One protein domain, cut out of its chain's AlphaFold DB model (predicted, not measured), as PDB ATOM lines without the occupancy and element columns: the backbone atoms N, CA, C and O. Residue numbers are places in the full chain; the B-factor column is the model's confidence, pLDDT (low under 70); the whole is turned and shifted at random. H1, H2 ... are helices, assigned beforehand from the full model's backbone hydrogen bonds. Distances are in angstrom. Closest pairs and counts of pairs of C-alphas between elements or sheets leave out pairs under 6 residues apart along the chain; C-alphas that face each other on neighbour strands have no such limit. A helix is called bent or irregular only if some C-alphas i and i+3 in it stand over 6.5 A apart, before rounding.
ATOM      1  N   LEU A 385      -9.032  -6.580 -14.853       71.19
ATOM      2  CA  LEU A 385      -8.159  -7.011 -15.947       71.19
ATOM      3  C   LEU A 385      -6.819  -7.533 -15.418       71.19
ATOM      4  O   LEU A 385      -6.378  -8.605 -15.817       71.19
ATOM      5  N   THR A 386      -6.221  -6.829 -14.454       76.81
ATOM      6  CA  THR A 386      -4.982  -7.249 -13.777       76.81
ATOM      7  C   THR A 386      -5.164  -8.597 -13.080       76.81
ATOM      8  O   THR A 386      -4.325  -9.483 -13.203       76.81
ATOM      9  N   ARG A 387      -6.288  -8.796 -12.385       77.00
ATOM     10  CA  ARG A 387      -6.589 -10.063 -11.711       77.00
ATOM     11  C   ARG A 387      -6.786 -11.202 -12.710       77.00
ATOM     12  O   ARG A 387      -6.249 -12.282 -12.501       77.00
ATOM     13  N   GLN A 388      -7.515 -10.962 -13.800       74.19
ATOM     14  CA  GLN A 388      -7.693 -11.948 -14.871       74.19
ATOM     15  C   GLN A 388      -6.359 -12.316 -15.531       74.19
ATOM     16  O   GLN A 388      -6.113 -13.494 -15.773       74.19
ATOM     17  N   TRP A 389      -5.488 -11.331 -15.766       81.31
ATOM     18  CA  TRP A 389      -4.132 -11.549 -16.270       81.31
ATOM     19  C   TRP A 389      -3.320 -12.450 -15.329       81.31
ATOM     20  O   TRP A 389      -2.780 -13.468 -15.767       81.31
ATOM     21  N   LEU A 390      -3.309 -12.139 -14.025       81.50
ATOM     22  CA  LEU A 390      -2.626 -12.944 -13.004       81.50
ATOM     23  C   LEU A 390      -3.171 -14.382 -12.952       81.50
ATOM     24  O   LEU A 390      -2.389 -15.331 -12.963       81.50
ATOM     25  N   GLU A 391      -4.497 -14.553 -12.959       79.44
ATOM     26  CA  GLU A 391      -5.145 -15.871 -12.949       79.44
ATOM     27  C   GLU A 391      -4.797 -16.711 -14.190       79.44
ATOM     28  O   GLU A 391      -4.617 -17.925 -14.077       79.44
ATOM     29  N   ILE A 392      -4.713 -16.098 -15.377       78.25
ATOM     30  CA  ILE A 392      -4.353 -16.805 -16.616       78.25
ATOM     31  C   ILE A 392      -2.922 -17.331 -16.531       78.25
ATOM     32  O   ILE A 392      -2.691 -18.507 -16.822       78.25
ATOM     33  N   HIS A 393      -1.966 -16.504 -16.102       81.62
ATOM     34  CA  HIS A 393      -0.577 -16.949 -15.957       81.62
ATOM     35  C   HIS A 393      -0.423 -17.990 -14.854       81.62
ATOM     36  O   HIS A 393       0.248 -18.998 -15.064       81.62
ATOM     37  N   GLU A 394      -1.126 -17.844 -13.733       82.62
ATOM     38  CA  GLU A 394      -1.145 -18.867 -12.686       82.62
ATOM     39  C   GLU A 394      -1.648 -20.220 -13.222       82.62
ATOM     40  O   GLU A 394      -1.023 -21.258 -12.987       82.62
ATOM     41  N   ARG A 395      -2.739 -20.222 -14.002       81.75
ATOM     42  CA  ARG A 395      -3.288 -21.439 -14.632       81.75
ATOM     43  C   ARG A 395      -2.366 -22.042 -15.688       81.75
ATOM     44  O   ARG A 395      -2.465 -23.240 -15.932       81.75
ATOM     45  N   ARG A 396      -1.490 -21.250 -16.311       83.44
ATOM     46  CA  ARG A 396      -0.469 -21.755 -17.244       83.44
ATOM     47  C   ARG A 396       0.694 -22.414 -16.510       83.44
ATOM     48  O   ARG A 396       1.162 -23.462 -16.943       83.44
ATOM     49  N   LEU A 397       1.146 -21.819 -15.408       84.12
ATOM     50  CA  LEU A 397       2.321 -22.294 -14.679       84.12
ATOM     51  C   LEU A 397       2.014 -23.492 -13.763       84.12
ATOM     52  O   LEU A 397       2.805 -24.432 -13.679       84.12
ATOM     53  N   ARG A 398       0.854 -23.495 -13.096       85.69
ATOM     54  CA  ARG A 398       0.487 -24.512 -12.096       85.69
ATOM     55  C   ARG A 398       0.510 -25.958 -12.628       85.69
ATOM     56  O   ARG A 398       1.117 -26.794 -11.961       85.69
ATOM     57  N   PRO A 399      -0.050 -26.279 -13.812       86.38
ATOM     58  CA  PRO A 399       0.017 -27.636 -14.356       86.38
ATOM     59  C   PRO A 399       1.450 -28.106 -14.630       86.38
ATOM     60  O   PRO A 399       1.754 -29.278 -14.434       86.38
ATOM     61  N   ILE A 400       2.340 -27.198 -15.049       86.81
ATOM     62  CA  ILE A 400       3.752 -27.513 -15.313       86.81
ATOM     63  C   ILE A 400       4.457 -27.870 -14.004       86.81
ATOM     64  O   ILE A 400       5.133 -28.895 -13.927       86.81
ATOM     65  N   MET A 401       4.244 -27.073 -12.955       86.81
ATOM     66  CA  MET A 401       4.758 -27.350 -11.612       86.81
ATOM     67  C   MET A 401       4.270 -28.709 -11.085       86.81
ATOM     68  O   MET A 401       5.080 -29.532 -10.661       86.81
ATOM     69  N   GLU A 402       2.964 -28.981 -11.166       87.94
ATOM     70  CA  GLU A 402       2.368 -30.252 -10.726       87.94
ATOM     71  C   GLU A 402       2.907 -31.448 -11.526       87.94
ATOM     72  O   GLU A 402       3.168 -32.518 -10.968       87.94
ATOM     73  N   GLN A 403       3.125 -31.278 -12.833       88.50
ATOM     74  CA  GLN A 403       3.692 -32.317 -13.684       88.50
ATOM     75  C   GLN A 403       5.162 -32.595 -13.346       88.50
ATOM     76  O   GLN A 403       5.549 -33.762 -13.259       88.50
ATOM     77  N   LEU A 404       5.966 -31.556 -13.096       86.44
ATOM     78  CA  LEU A 404       7.347 -31.705 -12.631       86.44
ATOM     79  C   LEU A 404       7.405 -32.431 -11.283       86.44
ATOM     80  O   LEU A 404       8.171 -33.383 -11.145       86.44
ATOM     81  N   GLN A 405       6.561 -32.047 -10.320       89.06
ATOM     82  CA  GLN A 405       6.462 -32.721  -9.019       89.06
ATOM     83  C   GLN A 405       6.075 -34.197  -9.179       89.06
ATOM     84  O   GLN A 405       6.696 -35.071  -8.575       89.06
ATOM     85  N   LYS A 406       5.089 -34.497 -10.032       89.31
ATOM     86  CA  LYS A 406       4.644 -35.871 -10.302       89.31
ATOM     87  C   LYS A 406       5.738 -36.735 -10.930       89.31
ATOM     88  O   LYS A 406       5.837 -37.917 -10.605       89.31
ATOM     89  N   GLU A 407       6.536 -36.179 -11.839       88.06
ATOM     90  CA  GLU A 407       7.664 -36.899 -12.438       88.06
ATOM     91  C   GLU A 407       8.819 -37.072 -11.449       88.06
ATOM     92  O   GLU A 407       9.391 -38.160 -11.381       88.06
ATOM     93  N   LEU A 408       9.120 -36.052 -10.639       87.94
ATOM     94  CA  LEU A 408      10.154 -36.121  -9.605       87.94
ATOM     95  C   LEU A 408       9.813 -37.165  -8.528       87.94
ATOM     96  O   LEU A 408      10.677 -37.948  -8.135       87.94
ATOM     97  N   ALA A 409       8.537 -37.262  -8.142       87.19
ATOM     98  CA  ALA A 409       8.039 -38.237  -7.169       87.19
ATOM     99  C   ALA A 409       8.272 -39.708  -7.578       87.19
ATOM    100  O   ALA A 409       8.169 -40.598  -6.738       87.19
ATOM    101  N   LYS A 410       8.589 -39.992  -8.851       87.81
ATOM    102  CA  LYS A 410       8.972 -41.342  -9.306       87.81
ATOM    103  C   LYS A 410      10.398 -41.724  -8.904       87.81
ATOM    104  O   LYS A 410      10.700 -42.911  -8.822       87.81
ATOM    105  N   TYR A 411      11.264 -40.734  -8.703       81.69
ATOM    106  CA  TYR A 411      12.683 -40.912  -8.379       81.69
ATOM    107  C   TYR A 411      12.962 -40.675  -6.898       81.69
ATOM    108  O   TYR A 411      13.894 -41.257  -6.345       81.69
ATOM    109  N   GLU A 412      12.131 -39.867  -6.241       77.69
ATOM    110  CA  GLU A 412      12.109 -39.784  -4.789       77.69
ATOM    111  C   GLU A 412      11.554 -41.103  -4.240       77.69
ATOM    112  O   GLU A 412      10.345 -41.321  -4.151       77.69
ATOM    113  N   VAL A 440      -1.412 -15.399  -5.334       66.38
ATOM    114  CA  VAL A 440      -0.214 -16.235  -5.531       66.38
ATOM    115  C   VAL A 440       0.850 -15.384  -6.224       66.38
ATOM    116  O   VAL A 440       0.564 -14.743  -7.234       66.38
ATOM    117  N   SER A 441       2.071 -15.356  -5.684       79.81
ATOM    118  CA  SER A 441       3.206 -14.710  -6.352       79.81
ATOM    119  C   SER A 441       3.623 -15.550  -7.559       79.81
ATOM    120  O   SER A 441       4.062 -16.690  -7.402       79.81
ATOM    121  N   LEU A 442       3.490 -14.991  -8.767       83.81
ATOM    122  CA  LEU A 442       3.928 -15.668  -9.991       83.81
ATOM    123  C   LEU A 442       5.445 -15.894  -9.985       83.81
ATOM    124  O   LEU A 442       5.886 -16.958 -10.413       83.81
ATOM    125  N   ARG A 443       6.232 -14.959  -9.427       84.25
ATOM    126  CA  ARG A 443       7.676 -15.134  -9.205       84.25
ATOM    127  C   ARG A 443       7.974 -16.372  -8.364       84.25
ATOM    128  O   ARG A 443       8.751 -17.209  -8.797       84.25
ATOM    129  N   GLN A 444       7.317 -16.525  -7.214       82.94
ATOM    130  CA  GLN A 444       7.536 -17.687  -6.347       82.94
ATOM    131  C   GLN A 444       7.227 -19.005  -7.072       82.94
ATOM    132  O   GLN A 444       7.940 -19.990  -6.902       82.94
ATOM    133  N   LEU A 445       6.178 -19.013  -7.897       82.94
ATOM    134  CA  LEU A 445       5.791 -20.176  -8.692       82.94
ATOM    135  C   LEU A 445       6.845 -20.480  -9.779       82.94
ATOM    136  O   LEU A 445       7.210 -21.637  -9.975       82.94
ATOM    137  N   LEU A 446       7.384 -19.455 -10.449       84.81
ATOM    138  CA  LEU A 446       8.487 -19.602 -11.408       84.81
ATOM    139  C   LEU A 446       9.771 -20.114 -10.742       84.81
ATOM    140  O   LEU A 446      10.400 -21.028 -11.276       84.81
ATOM    141  N   ASP A 447      10.130 -19.586  -9.572       84.44
ATOM    142  CA  ASP A 447      11.302 -20.027  -8.807       84.44
ATOM    143  C   ASP A 447      11.158 -21.495  -8.372       84.44
ATOM    144  O   ASP A 447      12.104 -22.281  -8.464       84.44
ATOM    145  N   GLU A 448       9.954 -21.901  -7.952       85.56
ATOM    146  CA  GLU A 448       9.650 -23.293  -7.619       85.56
ATOM    147  C   GLU A 448       9.747 -24.202  -8.852       85.56
ATOM    148  O   GLU A 448      10.362 -25.270  -8.780       85.56
ATOM    149  N   ILE A 449       9.214 -23.777 -10.001       87.19
ATOM    150  CA  ILE A 449       9.359 -24.508 -11.268       87.19
ATOM    151  C   ILE A 449      10.836 -24.650 -11.646       87.19
ATOM    152  O   ILE A 449      11.254 -25.754 -11.993       87.19
ATOM    153  N   ALA A 450      11.636 -23.587 -11.550       86.62
ATOM    154  CA  ALA A 450      13.064 -23.625 -11.864       86.62
ATOM    155  C   ALA A 450      13.827 -24.585 -10.930       86.62
ATOM    156  O   ALA A 450      14.666 -25.382 -11.371       86.62
ATOM    157  N   LEU A 451      13.489 -24.588  -9.638       88.94
ATOM    158  CA  LEU A 451      14.047 -25.532  -8.671       88.94
ATOM    159  C   LEU A 451      13.649 -26.984  -8.988       88.94
ATOM    160  O   LEU A 451      14.476 -27.894  -8.925       88.94
ATOM    161  N   LEU A 452      12.386 -27.231  -9.332       87.69
ATOM    162  CA  LEU A 452      11.912 -28.567  -9.699       87.69
ATOM    163  C   LEU A 452      12.525 -29.043 -11.018       87.69
ATOM    164  O   LEU A 452      12.878 -30.216 -11.144       87.69
ATOM    165  N   GLN A 453      12.697 -28.138 -11.980       89.81
ATOM    166  CA  GLN A 453      13.334 -28.415 -13.258       89.81
ATOM    167  C   GLN A 453      14.792 -28.832 -13.061       89.81
ATOM    168  O   GLN A 453      15.197 -29.862 -13.594       89.81
ATOM    169  N   THR A 454      15.570 -28.085 -12.272       90.12
ATOM    170  CA  THR A 454      16.977 -28.421 -11.982       90.12
ATOM    171  C   THR A 454      17.104 -29.764 -11.255       90.12
ATOM    172  O   THR A 454      17.938 -30.596 -11.623       90.12
ATOM    173  N   LYS A 455      16.215 -30.043 -10.293       89.12
ATOM    174  CA  LYS A 455      16.144 -31.355  -9.629       89.12
ATOM    175  C   LYS A 455      15.804 -32.485 -10.603       89.12
ATOM    176  O   LYS A 455      16.509 -33.490 -10.635       89.12
ATOM    177  N   LEU A 456      14.760 -32.333 -11.420       88.88
ATOM    178  CA  LEU A 456      14.360 -33.363 -12.382       88.88
ATOM    179  C   LEU A 456      15.422 -33.559 -13.469       88.88
ATOM    180  O   LEU A 456      15.640 -34.691 -13.898       88.88
ATOM    181  N   ALA A 457      16.123 -32.497 -13.871       89.06
ATOM    182  CA  ALA A 457      17.192 -32.561 -14.861       89.06
ATOM    183  C   ALA A 457      18.374 -33.431 -14.410       89.06
ATOM    184  O   ALA A 457      19.034 -34.029 -15.255       89.06
ATOM    185  N   THR A 458      18.580 -33.574 -13.096       91.38
ATOM    186  CA  THR A 458      19.576 -34.497 -12.529       91.38
ATOM    187  C   THR A 458      19.251 -35.962 -12.862       91.38
ATOM    188  O   THR A 458      20.158 -36.766 -13.054       91.38
ATOM    189  N   TYR A 459      17.964 -36.314 -12.978       89.62
ATOM    190  CA  TYR A 459      17.512 -37.676 -13.289       89.62
ATOM    191  C   TYR A 459      17.174 -37.874 -14.774       89.62
ATOM    192  O   TYR A 459      17.532 -38.890 -15.370       89.62
ATOM    193  N   ARG A 460      16.447 -36.925 -15.379       90.38
ATOM    194  CA  ARG A 460      16.018 -36.936 -16.787       90.38
ATOM    195  C   ARG A 460      16.074 -35.527 -17.397       90.38
ATOM    196  O   ARG A 460      15.044 -34.844 -17.437       90.38
ATOM    197  N   PRO A 461      17.230 -35.110 -17.943       88.44
ATOM    198  CA  PRO A 461      17.409 -33.766 -18.500       88.44
ATOM    199  C   PRO A 461      16.477 -33.482 -19.684       88.44
ATOM    200  O   PRO A 461      15.868 -32.414 -19.748       88.44
ATOM    201  N   ASP A 462      16.269 -34.455 -20.574       87.12
ATOM    202  CA  ASP A 462      15.392 -34.277 -21.738       87.12
ATOM    203  C   ASP A 462      13.920 -34.097 -21.365       87.12
ATOM    204  O   ASP A 462      13.207 -33.323 -22.005       87.12
ATOM    205  N   LEU A 463      13.454 -34.793 -20.323       86.50
ATOM    206  CA  LEU A 463      12.076 -34.665 -19.853       86.50
ATOM    207  C   LEU A 463      11.869 -33.323 -19.148       86.50
ATOM    208  O   LEU A 463      10.898 -32.635 -19.444       86.50
ATOM    209  N   ALA A 464      12.803 -32.924 -18.278       85.12
ATOM    210  CA  ALA A 464      12.765 -31.626 -17.608       85.12
ATOM    211  C   ALA A 464      12.740 -30.464 -18.614       85.12
ATOM    212  O   ALA A 464      11.973 -29.516 -18.447       85.12
ATOM    213  N   ARG A 465      13.514 -30.562 -19.704       86.31
ATOM    214  CA  ARG A 465      13.500 -29.566 -20.781       86.31
ATOM    215  C   ARG A 465      12.156 -29.515 -21.512       86.31
ATOM    216  O   ARG A 465      11.616 -28.429 -21.666       86.31
ATOM    217  N   ARG A 466      11.593 -30.664 -21.910       87.56
ATOM    218  CA  ARG A 466      10.295 -30.729 -22.618       87.56
ATOM    219  C   ARG A 466       9.133 -30.199 -21.781       87.56
ATOM    220  O   ARG A 466       8.241 -29.551 -22.313       87.56
ATOM    221  N   LEU A 467       9.129 -30.463 -20.475       85.44
ATOM    222  CA  LEU A 467       8.064 -29.992 -19.583       85.44
ATOM    223  C   LEU A 467       8.086 -28.471 -19.383       85.44
ATOM    224  O   LEU A 467       7.033 -27.866 -19.207       85.44
ATOM    225  N   CYS A 468       9.267 -27.855 -19.450       84.44
ATOM    226  CA  CYS A 468       9.444 -26.408 -19.326       84.44
ATOM    227  C   CYS A 468       9.503 -25.673 -20.678       84.44
ATOM    228  O   CYS A 468       9.544 -24.448 -20.692       84.44
ATOM    229  N   GLU A 469       9.472 -26.382 -21.809       82.38
ATOM    230  CA  GLU A 469       9.452 -25.804 -23.162       82.38
ATOM    231  C   GLU A 469       8.345 -24.745 -23.366       82.38
ATOM    232  O   GLU A 469       8.641 -23.692 -23.934       82.38
ATOM    233  N   PRO A 470       7.120 -24.902 -22.813       79.38
ATOM    234  CA  PRO A 470       6.081 -23.869 -22.893       79.38
ATOM    235  C   PRO A 470       6.402 -22.550 -22.162       79.38
ATOM    236  O   PRO A 470       5.664 -21.576 -22.327       79.38
ATOM    237  N   LEU A 471       7.453 -22.512 -21.332       73.50
ATOM    238  CA  LEU A 471       7.871 -21.343 -20.544       73.50
ATOM    239  C   LEU A 471       8.975 -20.524 -21.216       73.50
ATOM    240  O   LEU A 471       9.208 -19.392 -20.806       73.50
ATOM    241  N   ALA A 472       9.632 -21.059 -22.250       65.00
ATOM    242  CA  ALA A 472      10.804 -20.442 -22.875       65.00
ATOM    243  C   ALA A 472      10.526 -19.085 -23.558       65.00
ATOM    244  O   ALA A 472      11.466 -18.360 -23.861       65.00
ATOM    245  N   GLY A 473       9.254 -18.745 -23.801       60.09
ATOM    246  CA  GLY A 473       8.825 -17.465 -24.378       60.09
ATOM    247  C   GLY A 473       8.295 -16.442 -23.366       60.09
ATOM    248  O   GLY A 473       7.748 -15.425 -23.778       60.09
ATOM    249  N   LEU A 474       8.372 -16.718 -22.061       64.62
ATOM    250  CA  LEU A 474       8.107 -15.716 -21.031       64.62
ATOM    251  C   LEU A 474       9.438 -15.022 -20.728       64.62
ATOM    252  O   LEU A 474      10.403 -15.704 -20.390       64.62
ATOM    253  N   ASP A 475       9.506 -13.696 -20.851       52.66
ATOM    254  CA  ASP A 475      10.685 -12.929 -20.434       52.66
ATOM    255  C   ASP A 475      10.892 -13.114 -18.920       52.66
ATOM    256  O   ASP A 475      10.260 -12.463 -18.084       52.66
ATOM    257  N   ILE A 476      11.751 -14.073 -18.571       44.38
ATOM    258  CA  ILE A 476      12.124 -14.440 -17.195       44.38
ATOM    259  C   ILE A 476      13.313 -13.581 -16.695       44.38
ATOM    260  O   ILE A 476      13.746 -13.740 -15.556       44.38
ATOM    261  N   ALA A 477      13.806 -12.636 -17.511       31.81
ATOM    262  CA  ALA A 477      14.936 -11.753 -17.197       31.81
ATOM    263  C   ALA A 477      14.567 -10.553 -16.305       31.81
ATOM    264  O   ALA A 477      13.777  -9.669 -16.741       31.81
TER     265      ALA A 477
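This is residues 385 to 412 and 440 to 477 of the 477 residues of the protein "Palmitoyltransferase" of Phytophthora nicotianae (UniProt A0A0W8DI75). Three helical pieces, H1b, H2 and H3, are side by side as a small bundle with their centres in a triangle, and H1a, the other arm of the long bent helix H1, carries the model on beyond one end of the bundle. H1b and H2 run the same way, while H3 folds back after H2 in a helical hairpin. The printed part has 66 residues, with three named helices in the order H1, H2, H3 and no named strand; its class is all helix. It is compact, with a radius of gyration of the C-alphas of 12.3 A, yet elongated in outline, spanning 40 by 21 by 15 A.

Begin with H1, the longest helix, residues 385 to 408. By its hydrogen bonds it was assigned as one helix, but it is bent: C-alphas 396 and 399 are 6.6 A apart. Find C-alpha 385 at (-8.159, -7.011, -15.947); from there arm H1a runs to residue 396, 16.7 A. Arm H1b, residues 399 to 408, is 14.0 A long, and residues 397 and 398 belong to neither arm. After the cut, find C-alpha 442 at (3.928, -15.668, -9.991), where H2 begins; it runs 26.1 A to residue 459. H3, residues 461 to 471, covers 15.8 A and ends at C-alpha 471, (7.871, -21.343, -20.544); it is irregular, with C-alphas 467 and 470 7.2 A apart.

Start at the bundle of H1b, H2 and H3, whose pairs touch at shallow tilts. H1b and H2 run the same way at 29 degrees; their closest C-alphas, those of Met 401 and Ile 449, are 5.4 A apart. H1b and H3 run opposite ways at 9 degrees, with the C-alphas of Ile 400 and Leu 467 closest at 6.6 A. In the hairpin, H2 and H3 run opposite ways at 20 degrees; H2 touches H3 with residues 453 to 457 alone, and the closest C-alphas, those of Ala 457 and Ala 464, are 5.3 A apart. Now look to H1a, at a shallow tilt of 26 degrees to H1b. It only just touches H2, with 3 pairs of C-alphas within 8 A, the closest those of Glu 394 and Leu 442 at 6.6 A. H1a and H3 are apart. In H1a and H1b every O i to N i+4 pair is within hydrogen-bond range; in H2 13 of 14 are, in H3 5 of 7.

Look from Leu 385 to Tyr 411 for the two C-alphas farthest apart, 40.5 A. Residues 413 to 439 are not printed, and C-alphas 412 and 440 are 26.6 A apart across this cut, in the link from H1 to H2. The link from H2 to H3 is tight, one residue. In the B-factor column the mean pLDDT of the printed part is 81.5; residue 440 and residues 472 to 477 are under 70, and residue 477 is the chain's last.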